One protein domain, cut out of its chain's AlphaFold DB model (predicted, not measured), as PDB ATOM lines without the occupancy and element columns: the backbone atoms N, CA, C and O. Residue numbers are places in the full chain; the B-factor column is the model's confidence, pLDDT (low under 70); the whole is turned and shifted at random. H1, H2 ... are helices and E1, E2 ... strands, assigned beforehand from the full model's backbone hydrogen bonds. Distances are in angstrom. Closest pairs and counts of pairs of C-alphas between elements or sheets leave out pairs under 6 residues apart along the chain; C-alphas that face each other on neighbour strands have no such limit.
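What this domain is: This is residues 12 to 86 of the 86 residues of an uncharacterized protein of Actinobacteria bacterium (UniProt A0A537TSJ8). An open U: a small hairpin of strands E1 and E2 makes one side, H1 and H2 follow each other along the base, and H3 makes the other side, with no contact to the hairpin. H1 lies near the hairpin, while residues 56 to 61, 63 to 71 and 73 to 86 stick out from it. The printed part has 75 residues, with two named strands followed by three named helices; the sheet, order E1 - E2, is antiparallel and the class is mixed, helices and strands. It is only just extended, close to loose, with a radius of gyration of the C-alphas of 17.1 A and spans of 43 by 33 by 26 A.

How they stand to each other: E1, residues 21 to 25, and E2, residues 28 to 31, form an antiparallel hairpin, their directions at 149 degrees. N 22 and O 30 are within hydrogen-bond range at 2.9 A, as are N 28 and O 25 at 2.9 A. Residues 15 to 16 pair with residues 22 to 23 of E1, antiparallel. The closest C-alphas of E1 and H1, residues 47 to 55, are those of Phe 25 and Phe 51, 7.2 A apart. H1 and H2, residues 57 to 68, meet only through their link. H3, residues 75 to 84, is apart from H1, H2 and both strands. In H1, H2 and H3 every O i to N i+4 pair is within hydrogen-bond range.

Where its parts are: E1 begins at C-alpha 21 (23.896, -15.407, -2.768) and is 12.3 A long; E2 is 10.5 A. H1 measures 12.2 A, H2 16.2 A and H3 14.5 A, ending at C-alpha 84 (3.484, -20.422, -28.918).

The domain as a whole: The farthest C-alphas, of Pro 46 and Arg 86, are 47.1 A apart. The printed part has no cut. The link E2 to H1, residues 32 to 46, is long. Residue 86 alone is under pLDDT 70.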
ATOM      1  N   PRO A  12      38.589  -7.612  -5.295       89.25
ATOM      2  CA  PRO A  12      37.483  -6.942  -4.625       89.25
ATOM      3  C   PRO A  12      36.810  -7.883  -3.622       89.25
ATOM      4  O   PRO A  12      36.795  -9.103  -3.794       89.25
ATOM      5  N   GLU A  13      36.253  -7.306  -2.562       91.56
ATOM      6  CA  GLU A  13      35.469  -8.075  -1.598       91.56
ATOM      7  C   GLU A  13      34.117  -8.448  -2.210       91.56
ATOM      8  O   GLU A  13      33.494  -7.644  -2.910       91.56
ATOM      9  N   ALA A  14      33.672  -9.681  -1.958       92.88
ATOM     10  CA  ALA A  14      32.400 -10.163  -2.472       92.88
ATOM     11  C   ALA A  14      31.242  -9.361  -1.865       92.88
ATOM     12  O   ALA A  14      31.205  -9.084  -0.664       92.88
ATOM     13  N   LYS A  15      30.262  -9.013  -2.697       95.81
ATOM     14  CA  LYS A  15      29.071  -8.278  -2.275       95.81
ATOM     15  C   LYS A  15      27.925  -9.245  -2.005       95.81
ATOM     16  O   LYS A  15      27.537 -10.006  -2.884       95.81
ATOM     17  N   ARG A  16      27.318  -9.165  -0.822       95.88
ATOM     18  CA  ARG A  16      26.063  -9.866  -0.513       95.88
ATOM     19  C   ARG A  16      24.931  -9.330  -1.398       95.88
ATOM     20  O   ARG A  16      24.705  -8.120  -1.425       95.88
ATOM     21  N   VAL A  17      24.247 -10.208  -2.134       96.75
ATOM     22  CA  VAL A  17      23.115  -9.840  -3.013       96.75
ATOM     23  C   VAL A  17      21.790 -10.293  -2.413       96.75
ATOM     24  O   VAL A  17      20.808  -9.555  -2.468       96.75
ATOM     25  N   LYS A  18      21.780 -11.494  -1.832       95.19
ATOM     26  CA  LYS A  18      20.673 -12.091  -1.080       95.19
ATOM     27  C   LYS A  18      21.242 -12.856   0.112       95.19
ATOM     28  O   LYS A  18      22.461 -12.957   0.236       95.19
ATOM     29  N   ASP A  19      20.368 -13.401   0.949       94.06
ATOM     30  CA  ASP A  19      20.765 -14.189   2.120       94.06
ATOM     31  C   ASP A  19      21.690 -15.355   1.729       94.06
ATOM     32  O   ASP A  19      22.719 -15.571   2.365       94.06
ATOM     33  N   ASP A  20      21.384 -16.027   0.619       94.88
ATOM     34  CA  ASP A  20      22.058 -17.223   0.114       94.88
ATOM     35  C   ASP A  20      23.026 -16.970  -1.055       94.88
ATOM     36  O   ASP A  20      23.686 -17.903  -1.511       94.88
ATOM     37  N   VAL A  21      23.132 -15.730  -1.550       95.44
ATOM     38  CA  VAL A  21      23.896 -15.407  -2.768       95.44
ATOM     39  C   VAL A  21      24.851 -14.240  -2.556       95.44
ATOM     40  O   VAL A  21      24.465 -13.132  -2.156       95.44
ATOM     41  N   VAL A  22      26.101 -14.464  -2.954       95.31
ATOM     42  CA  VAL A  22      27.149 -13.448  -3.050       95.31
ATOM     43  C   VAL A  22      27.522 -13.196  -4.507       95.31
ATOM     44  O   VAL A  22      27.478 -14.084  -5.351       95.31
ATOM     45  N   MET A  23      27.907 -11.964  -4.813       95.81
ATOM     46  CA  MET A  23      28.494 -11.575  -6.088       95.81
ATOM     47  C   MET A  23      29.988 -11.341  -5.875       95.81
ATOM     48  O   MET A  23      30.374 -10.374  -5.213       95.81
ATOM     49  N   ARG A  24      30.823 -12.241  -6.403       91.81
ATOM     50  CA  ARG A  24      32.286 -12.200  -6.227       91.81
ATOM     51  C   ARG A  24      32.951 -11.194  -7.166       91.81
ATOM     52  O   ARG A  24      33.835 -10.454  -6.752       91.81
ATOM     53  N   PHE A  25      32.485 -11.143  -8.410       93.25
ATOM     54  CA  PHE A  25      32.867 -10.161  -9.429       93.25
ATOM     55  C   PHE A  25      31.615  -9.663 -10.144       93.25
ATOM     56  O   PHE A  25      30.535 -10.218  -9.946       93.25
ATOM     57  N   ASP A  26      31.743  -8.632 -10.982       91.94
ATOM     58  CA  ASP A  26      30.608  -8.151 -11.771       91.94
ATOM     59  C   ASP A  26      29.963  -9.307 -12.544       91.94
ATOM     60  O   ASP A  26      30.632 -10.021 -13.289       91.94
ATOM     61  N   ARG A  27      28.663  -9.518 -12.309       91.31
ATOM     62  CA  ARG A  27      27.853 -10.594 -12.908       91.31
ATOM     63  C   ARG A  27      28.326 -12.028 -12.614       91.31
ATOM     64  O   ARG A  27      27.825 -12.962 -13.237       91.31
ATOM     65  N   VAL A  28      29.218 -12.221 -11.642       92.19
ATOM     66  CA  VAL A  28      29.659 -13.539 -11.162       92.19
ATOM     67  C   VAL A  28      29.039 -13.795  -9.797       92.19
ATOM     68  O   VAL A  28      29.473 -13.229  -8.791       92.19
ATOM     69  N   TYR A  29      28.008 -14.636  -9.784       93.50
ATOM     70  CA  TYR A  29      27.226 -14.969  -8.598       93.50
ATOM     71  C   TYR A  29      27.542 -16.381  -8.117       93.50
ATOM     72  O   TYR A  29      27.662 -17.305  -8.920       93.50
ATOM     73  N   GLU A  30      27.633 -16.540  -6.805       91.56
ATOM     74  CA  GLU A  30      27.904 -17.802  -6.127       91.56
ATOM     75  C   GLU A  30      26.929 -17.961  -4.960       91.56
ATOM     76  O   GLU A  30      26.507 -16.973  -4.350       91.56
ATOM     77  N   VAL A  31      26.582 -19.208  -4.633       91.94
ATOM     78  CA  VAL A  31      25.969 -19.511  -3.333       91.94
ATOM     79  C   VAL A  31      26.972 -19.136  -2.249       91.94
ATOM     80  O   VAL A  31      28.166 -19.398  -2.420       91.94
ATOM     81  N   ASP A  32      26.499 -18.528  -1.162       91.38
ATOM     82  CA  ASP A  32      27.354 -18.141  -0.043       91.38
ATOM     83  C   ASP A  32      28.235 -19.322   0.414       91.38
ATOM     84  O   ASP A  32      27.693 -20.350   0.835       91.38
ATOM     85  N   PRO A  33      29.578 -19.210   0.337       88.00
ATOM     86  CA  PRO A  33      30.479 -20.314   0.659       88.00
ATOM     87  C   PRO A  33      30.300 -20.863   2.078       88.00
ATOM     88  O   PRO A  33      30.537 -22.048   2.302       88.00
ATOM     89  N   GLU A  34      29.836 -20.038   3.022       88.56
ATOM     90  CA  GLU A  34      29.546 -20.468   4.396       88.56
ATOM     91  C   GLU A  34      28.411 -21.504   4.467       88.56
ATOM     92  O   GLU A  34      28.411 -22.361   5.350       88.56
ATOM     93  N   LEU A  35      27.484 -21.491   3.503       90.62
ATOM     94  CA  LEU A  35      26.407 -22.480   3.380       90.62
ATOM     95  C   LEU A  35      26.874 -23.778   2.701       90.62
ATOM     96  O   LEU A  35      26.180 -24.791   2.742       90.62
ATOM     97  N   MET A  36      28.057 -23.761   2.084       88.81
ATOM     98  CA  MET A  36      28.592 -24.829   1.238       88.81
ATOM     99  C   MET A  36      29.797 -25.516   1.901       88.81
ATOM    100  O   MET A  36      30.809 -25.759   1.252       88.81
ATOM    101  N   ALA A  37      29.710 -25.807   3.206       86.50
ATOM    102  CA  ALA A  37      30.827 -26.352   3.988       86.50
ATOM    103  C   ALA A  37      30.701 -27.851   4.327       86.50
ATOM    104  O   ALA A  37      31.698 -28.569   4.298       86.50
ATOM    105  N   GLU A  38      29.499 -28.344   4.647       88.06
ATOM    106  CA  GLU A  38      29.322 -29.699   5.197       88.06
ATOM    107  C   GLU A  38      29.141 -30.778   4.117       88.06
ATOM    108  O   GLU A  38      29.850 -31.782   4.105       88.06
ATOM    109  N   HIS A  39      28.189 -30.581   3.201       88.75
ATOM    110  CA  HIS A  39      27.792 -31.611   2.230       88.75
ATOM    111  C   HIS A  39      28.309 -31.360   0.812       88.75
ATOM    112  O   HIS A  39      28.317 -32.266  -0.021       88.75
ATOM    113  N   THR A  40      28.712 -30.130   0.500       86.38
ATOM    114  CA  THR A  40      29.211 -29.758  -0.830       86.38
ATOM    115  C   THR A  40      30.329 -28.725  -0.693       86.38
ATOM    116  O   THR A  40      30.137 -27.571  -1.074       86.38
ATOM    117  N   PRO A  41      31.483 -29.115  -0.114       86.06
ATOM    118  CA  PRO A  41      32.609 -28.212   0.091       86.06
ATOM    119  C   PRO A  41      33.078 -27.626  -1.241       86.06
ATOM    120  O   PRO A  41      33.446 -28.361  -2.161       86.06
ATOM    121  N   GLN A  42      33.066 -26.298  -1.345       82.06
ATOM    122  CA  GLN A  42      33.636 -25.615  -2.503       82.06
ATOM    123  C   GLN A  42      35.166 -25.708  -2.489       82.06
ATOM    124  O   GLN A  42      35.805 -25.711  -1.436       82.06
ATOM    125  N   GLN A  43      35.762 -25.783  -3.680       84.19
ATOM    126  CA  GLN A  43      37.212 -25.714  -3.825       84.19
ATOM    127  C   GLN A  43      37.706 -24.304  -3.481       84.19
ATOM    128  O   GLN A  43      37.122 -23.318  -3.928       84.19
ATOM    129  N   ASP A  44      38.808 -24.214  -2.737       84.75
ATOM    130  CA  ASP A  44      39.476 -22.939  -2.469       84.75
ATOM    131  C   ASP A  44      40.290 -22.511  -3.699       84.75
ATOM    132  O   ASP A  44      41.434 -22.927  -3.900       84.75
ATOM    133  N   ILE A  45      39.649 -21.741  -4.579       86.00
ATOM    134  CA  ILE A  45      40.255 -21.197  -5.796       86.00
ATOM    135  C   ILE A  45      40.598 -19.722  -5.549       86.00
ATOM    136  O   ILE A  45      39.718 -18.951  -5.145       86.00
ATOM    137  N   PRO A  46      41.837 -19.275  -5.839       88.75
ATOM    138  CA  PRO A  46      42.187 -17.863  -5.759       88.75
ATOM    139  C   PRO A  46      41.223 -17.008  -6.588       88.75
ATOM    140  O   PRO A  46      40.977 -17.296  -7.756       88.75
ATOM    141  N   ALA A  47      40.708 -15.913  -6.025       89.12
ATOM    142  CA  ALA A  47      39.654 -15.137  -6.689       89.12
ATOM    143  C   ALA A  47      40.054 -14.642  -8.096       89.12
ATOM    144  O   ALA A  47      39.224 -14.625  -9.001       89.12
ATOM    145  N   TRP A  48      41.324 -14.284  -8.320       90.00
ATOM    146  CA  TRP A  48      41.794 -13.902  -9.657       90.00
ATOM    147  C   TRP A  48      41.816 -15.055 -10.659       90.00
ATOM    148  O   TRP A  48      41.625 -14.820 -11.852       90.00
ATOM    149  N   ASP A  49      42.006 -16.289 -10.193       90.06
ATOM    150  CA  ASP A  49      41.841 -17.467 -11.036       90.06
ATOM    151  C   ASP A  49      40.369 -17.705 -11.357       90.06
ATOM    152  O   ASP A  49      40.058 -17.958 -12.518       90.06
ATOM    153  N   THR A  50      39.456 -17.527 -10.396       88.62
ATOM    154  CA  THR A  50      38.009 -17.547 -10.671       88.62
ATOM    155  C   THR A  50      37.641 -16.525 -11.741       88.62
ATOM    156  O   THR A  50      36.982 -16.881 -12.713       88.62
ATOM    157  N   PHE A  51      38.112 -15.278 -11.620       90.38
ATOM    158  CA  PHE A  51      37.871 -14.242 -12.627       90.38
ATOM    159  C   PHE A  51      38.362 -14.677 -14.009       90.38
ATOM    160  O   PHE A  51      37.590 -14.667 -14.961       90.38
ATOM    161  N   ARG A  52      39.618 -15.128 -14.105       90.19
ATOM    162  CA  ARG A  52      40.214 -15.597 -15.360       90.19
ATOM    163  C   ARG A  52      39.425 -16.755 -15.975       90.19
ATOM    164  O   ARG A  52      39.189 -16.759 -17.175       90.19
ATOM    165  N   ILE A  53      39.030 -17.741 -15.171       89.56
ATOM    166  CA  ILE A  53      38.264 -18.905 -15.636       89.56
ATOM    167  C   ILE A  53      36.898 -18.469 -16.174       89.56
ATOM    168  O   ILE A  53      36.489 -18.922 -17.242       89.56
ATOM    169  N   VAL A  54      36.199 -17.598 -15.443       90.12
ATOM    170  CA  VAL A  54      34.876 -17.109 -15.838       90.12
ATOM    171  C   VAL A  54      34.959 -16.257 -17.102       90.12
ATOM    172  O   VAL A  54      34.133 -16.431 -17.995       90.12
ATOM    173  N   ASP A  55      35.964 -15.390 -17.206       90.25
ATOM    174  CA  ASP A  55      36.200 -14.540 -18.376       90.25
ATOM    175  C   ASP A  55      36.479 -15.382 -19.635       90.25
ATOM    176  O   ASP A  55      35.839 -15.204 -20.670       90.25
ATOM    177  N   SER A  56      37.324 -16.414 -19.519       92.88
ATOM    178  CA  SER A  56      37.626 -17.342 -20.621       92.88
ATOM    179  C   SER A  56      36.499 -18.334 -20.943       92.88
ATOM    180  O   SER A  56      36.587 -19.070 -21.930       92.88
ATOM    181  N   ARG A  57      35.433 -18.397 -20.134       90.12
ATOM    182  CA  ARG A  57      34.363 -19.396 -20.291       90.12
ATOM    183  C   ARG A  57      33.676 -19.293 -21.647       90.12
ATOM    184  O   ARG A  57      33.371 -20.320 -22.247       90.12
ATOM    185  N   TRP A  58      33.407 -18.078 -22.116       87.75
ATOM    186  CA  TRP A  58      32.663 -17.873 -23.359       87.75
ATOM    187  C   TRP A  58      33.459 -18.290 -24.589       87.75
ATOM    188  O   TRP A  58      32.906 -18.945 -25.468       87.75
ATOM    189  N   GLU A  59      34.756 -17.988 -24.620       93.94
ATOM    190  CA  GLU A  59      35.656 -18.434 -25.689       93.94
ATOM    191  C   GLU A  59      35.763 -19.958 -25.714       93.94
ATOM    192  O   GLU A  59      35.674 -20.576 -26.774       93.94
ATOM    193  N   HIS A  60      35.882 -20.578 -24.536       92.25
ATOM    194  CA  HIS A  60      35.906 -22.031 -24.431       92.25
ATOM    195  C   HIS A  60      34.603 -22.666 -24.934       92.25
ATOM    196  O   HIS A  60      34.654 -23.620 -25.706       92.25
ATOM    197  N   LEU A  61      33.441 -22.132 -24.545       92.25
ATOM    198  CA  LEU A  61      32.148 -22.625 -25.028       92.25
ATOM    199  C   LEU A  61      31.984 -22.425 -26.537       92.25
ATOM    200  O   LEU A  61      31.507 -23.331 -27.210       92.25
ATOM    201  N   ALA A  62      32.414 -21.284 -27.078       92.81
ATOM    202  CA  ALA A  62      32.392 -21.037 -28.517       92.81
ATOM    203  C   ALA A  62      33.237 -22.071 -29.276       92.81
ATOM    204  O   ALA A  62      32.767 -22.642 -30.256       92.81
ATOM    205  N   TRP A  63      34.440 -22.370 -28.779       96.00
ATOM    206  CA  TRP A  63      35.289 -23.416 -29.349       96.00
ATOM    207  C   TRP A  63      34.650 -24.807 -29.249       96.00
ATOM    208  O   TRP A  63      34.648 -25.553 -30.224       96.00
ATOM    209  N   MET A  64      34.072 -25.157 -28.094       95.81
ATOM    210  CA  MET A  64      33.372 -26.433 -27.904       95.81
ATOM    211  C   MET A  64      32.215 -26.592 -28.896       95.81
ATOM    212  O   MET A  64      32.037 -27.664 -29.467       95.81
ATOM    213  N   HIS A  65      31.439 -25.529 -29.103       95.00
ATOM    214  CA  HIS A  65      30.328 -25.526 -30.042       95.00
ATOM    215  C   HIS A  65      30.795 -25.698 -31.490       95.00
ATOM    216  O   HIS A  65      30.266 -26.557 -32.181       95.00
ATOM    217  N   ASP A  66      31.802 -24.937 -31.922       95.19
ATOM    218  CA  ASP A  66      32.364 -25.031 -33.277       95.19
ATOM    219  C   ASP A  66      32.956 -26.418 -33.566       95.19
ATOM    220  O   ASP A  66      32.809 -26.959 -34.658       95.19
ATOM    221  N   HIS A  67      33.606 -27.020 -32.567       97.31
ATOM    222  CA  HIS A  67      34.313 -28.279 -32.760       97.31
ATOM    223  C   HIS A  67      33.412 -29.517 -32.686       97.31
ATOM    224  O   HIS A  67      33.680 -30.506 -33.369       97.31
ATOM    225  N   PHE A  68      32.389 -29.500 -31.827       96.44
ATOM    226  CA  PHE A  68      31.629 -30.709 -31.497       96.44
ATOM    227  C   PHE A  68      30.146 -30.669 -31.878       96.44
ATOM    228  O   PHE A  68      29.533 -31.735 -31.906       96.44
ATOM    229  N   ALA A  69      29.545 -29.501 -32.123       95.88
ATOM    230  CA  ALA A  69      28.107 -29.402 -32.364       95.88
ATOM    231  C   ALA A  69      27.788 -29.153 -33.842       95.88
ATOM    232  O   ALA A  69      28.351 -28.259 -34.465       95.88
ATOM    233  N   ASP A  70      26.801 -29.875 -34.376       96.19
ATOM    234  CA  ASP A  70      26.252 -29.584 -35.709       96.19
ATOM    235  C   ASP A  70      25.444 -28.271 -35.722       96.19
ATOM    236  O   ASP A  70      25.322 -27.602 -36.748       96.19
ATOM    237  N   SER A  71      24.869 -27.898 -34.573       92.75
ATOM    238  CA  SER A  71      24.100 -26.664 -34.391       92.75
ATOM    239  C   SER A  71      24.043 -26.250 -32.921       92.75
ATOM    240  O   SER A  71      24.015 -27.107 -32.036       92.75
ATOM    241  N   VAL A  72      23.952 -24.943 -32.663       91.75
ATOM    242  CA  VAL A  72      23.723 -24.363 -31.330       91.75
ATOM    243  C   VAL A  72      22.363 -23.681 -31.327       91.75
ATOM    244  O   VAL A  72      22.095 -22.846 -32.188       91.75
ATOM    245  N   LEU A  73      21.519 -24.020 -30.353       91.12
ATOM    246  CA  LEU A  73      20.181 -23.453 -30.203       91.12
ATOM    247  C   LEU A  73      20.129 -22.537 -28.981       91.12
ATOM    248  O   LEU A  73      20.682 -22.861 -27.925       91.12
ATOM    249  N   SER A  74      19.436 -21.407 -29.104       91.25
ATOM    250  CA  SER A  74      19.143 -20.552 -27.958       91.25
ATOM    251  C   SER A  74      18.044 -21.181 -27.108       91.25
ATOM    252  O   SER A  74      16.933 -21.417 -27.578       91.25
ATOM    253  N   GLY A  75      18.326 -21.392 -25.821       91.19
ATOM    254  CA  GLY A  75      17.307 -21.846 -24.875       91.19
ATOM    255  C   GLY A  75      16.137 -20.865 -24.746       91.19
ATOM    256  O   GLY A  75      15.009 -21.292 -24.536       91.19
ATOM    257  N   GLU A  76      16.382 -19.561 -24.908       93.12
ATOM    258  CA  GLU A  76      15.316 -18.554 -24.871       93.12
ATOM    259  C   GLU A  76      14.395 -18.659 -26.090       93.12
ATOM    260  O   GLU A  76      13.178 -18.571 -25.946       93.12
ATOM    261  N   GLU A  77      14.957 -18.871 -27.282       92.75
ATOM    262  CA  GLU A  77      14.162 -19.043 -28.504       92.75
ATOM    263  C   GLU A  77      13.323 -20.320 -28.420       92.75
ATOM    264  O   GLU A  77      12.116 -20.263 -28.640       92.75
ATOM    265  N   LEU A  78      13.925 -21.423 -27.959       93.25
ATOM    266  CA  LEU A  78      13.224 -22.688 -27.724       93.25
ATOM    267  C   LEU A  78      12.054 -22.542 -26.743       93.25
ATOM    268  O   LEU A  78      10.984 -23.104 -26.959       93.25
ATOM    269  N   LEU A  79      12.228 -21.781 -25.659       94.38
ATOM    270  CA  LEU A  79      11.146 -21.543 -24.700       94.38
ATOM    271  C   LEU A  79       9.989 -20.753 -25.324       94.38
ATOM    272  O   LEU A  79       8.833 -21.107 -25.103       94.38
ATOM    273  N   ARG A  80      10.280 -19.731 -26.138       94.81
ATOM    274  CA  ARG A  80       9.240 -18.955 -26.839       94.81
ATOM    275  C   ARG A  80       8.472 -19.798 -27.859       94.81
ATOM    276  O   ARG A  80       7.266 -19.609 -28.016       94.81
ATOM    277  N   GLU A  81       9.152 -20.712 -28.549       91.31
ATOM    278  CA  GLU A  81       8.510 -21.660 -29.468       91.31
ATOM    279  C   GLU A  81       7.506 -22.544 -28.718       91.31
ATOM    280  O   GLU A  81       6.331 -22.583 -29.081       91.31
ATOM    281  N   LEU A  82       7.924 -23.144 -27.597       93.94
ATOM    282  CA  LEU A  82       7.062 -23.988 -26.761       93.94
ATOM    283  C   LEU A  82       5.849 -23.243 -26.184       93.94
ATOM    284  O   LEU A  82       4.780 -23.828 -26.024       93.94
ATOM    285  N   GLU A  83       5.998 -21.960 -25.852       94.00
ATOM    286  CA  GLU A  83       4.888 -21.120 -25.386       94.00
ATOM    287  C   GLU A  83       3.878 -20.805 -26.496       94.00
ATOM    288  O   GLU A  83       2.692 -20.651 -26.211       94.00
ATOM    289  N   THR A  84       4.330 -20.725 -27.751       88.75
ATOM    290  CA  THR A  84       3.484 -20.422 -28.918       88.75
ATOM    291  C   THR A  84       2.697 -21.646 -29.397       88.75
ATOM    292  O   THR A  84       1.610 -21.502 -29.956       88.75
ATOM    293  N   GLU A  85       3.219 -22.853 -29.176       81.31
ATOM    294  CA  GLU A  85       2.571 -24.121 -29.546       81.31
ATOM    295  C   GLU A  85       1.467 -24.580 -28.570       81.31
ATOM    296  O   GLU A  85       0.799 -25.586 -28.826       81.31
ATOM    297  N   ARG A  86       1.267 -23.864 -27.458       60.66
ATOM    298  CA  ARG A  86       0.336 -24.219 -26.379       60.66
ATOM    299  C   ARG A  86      -1.008 -23.494 -26.476       60.66
ATOM    300  O   ARG A  86      -2.027 -24.159 -26.175       60.66
TER     301      ARG A  86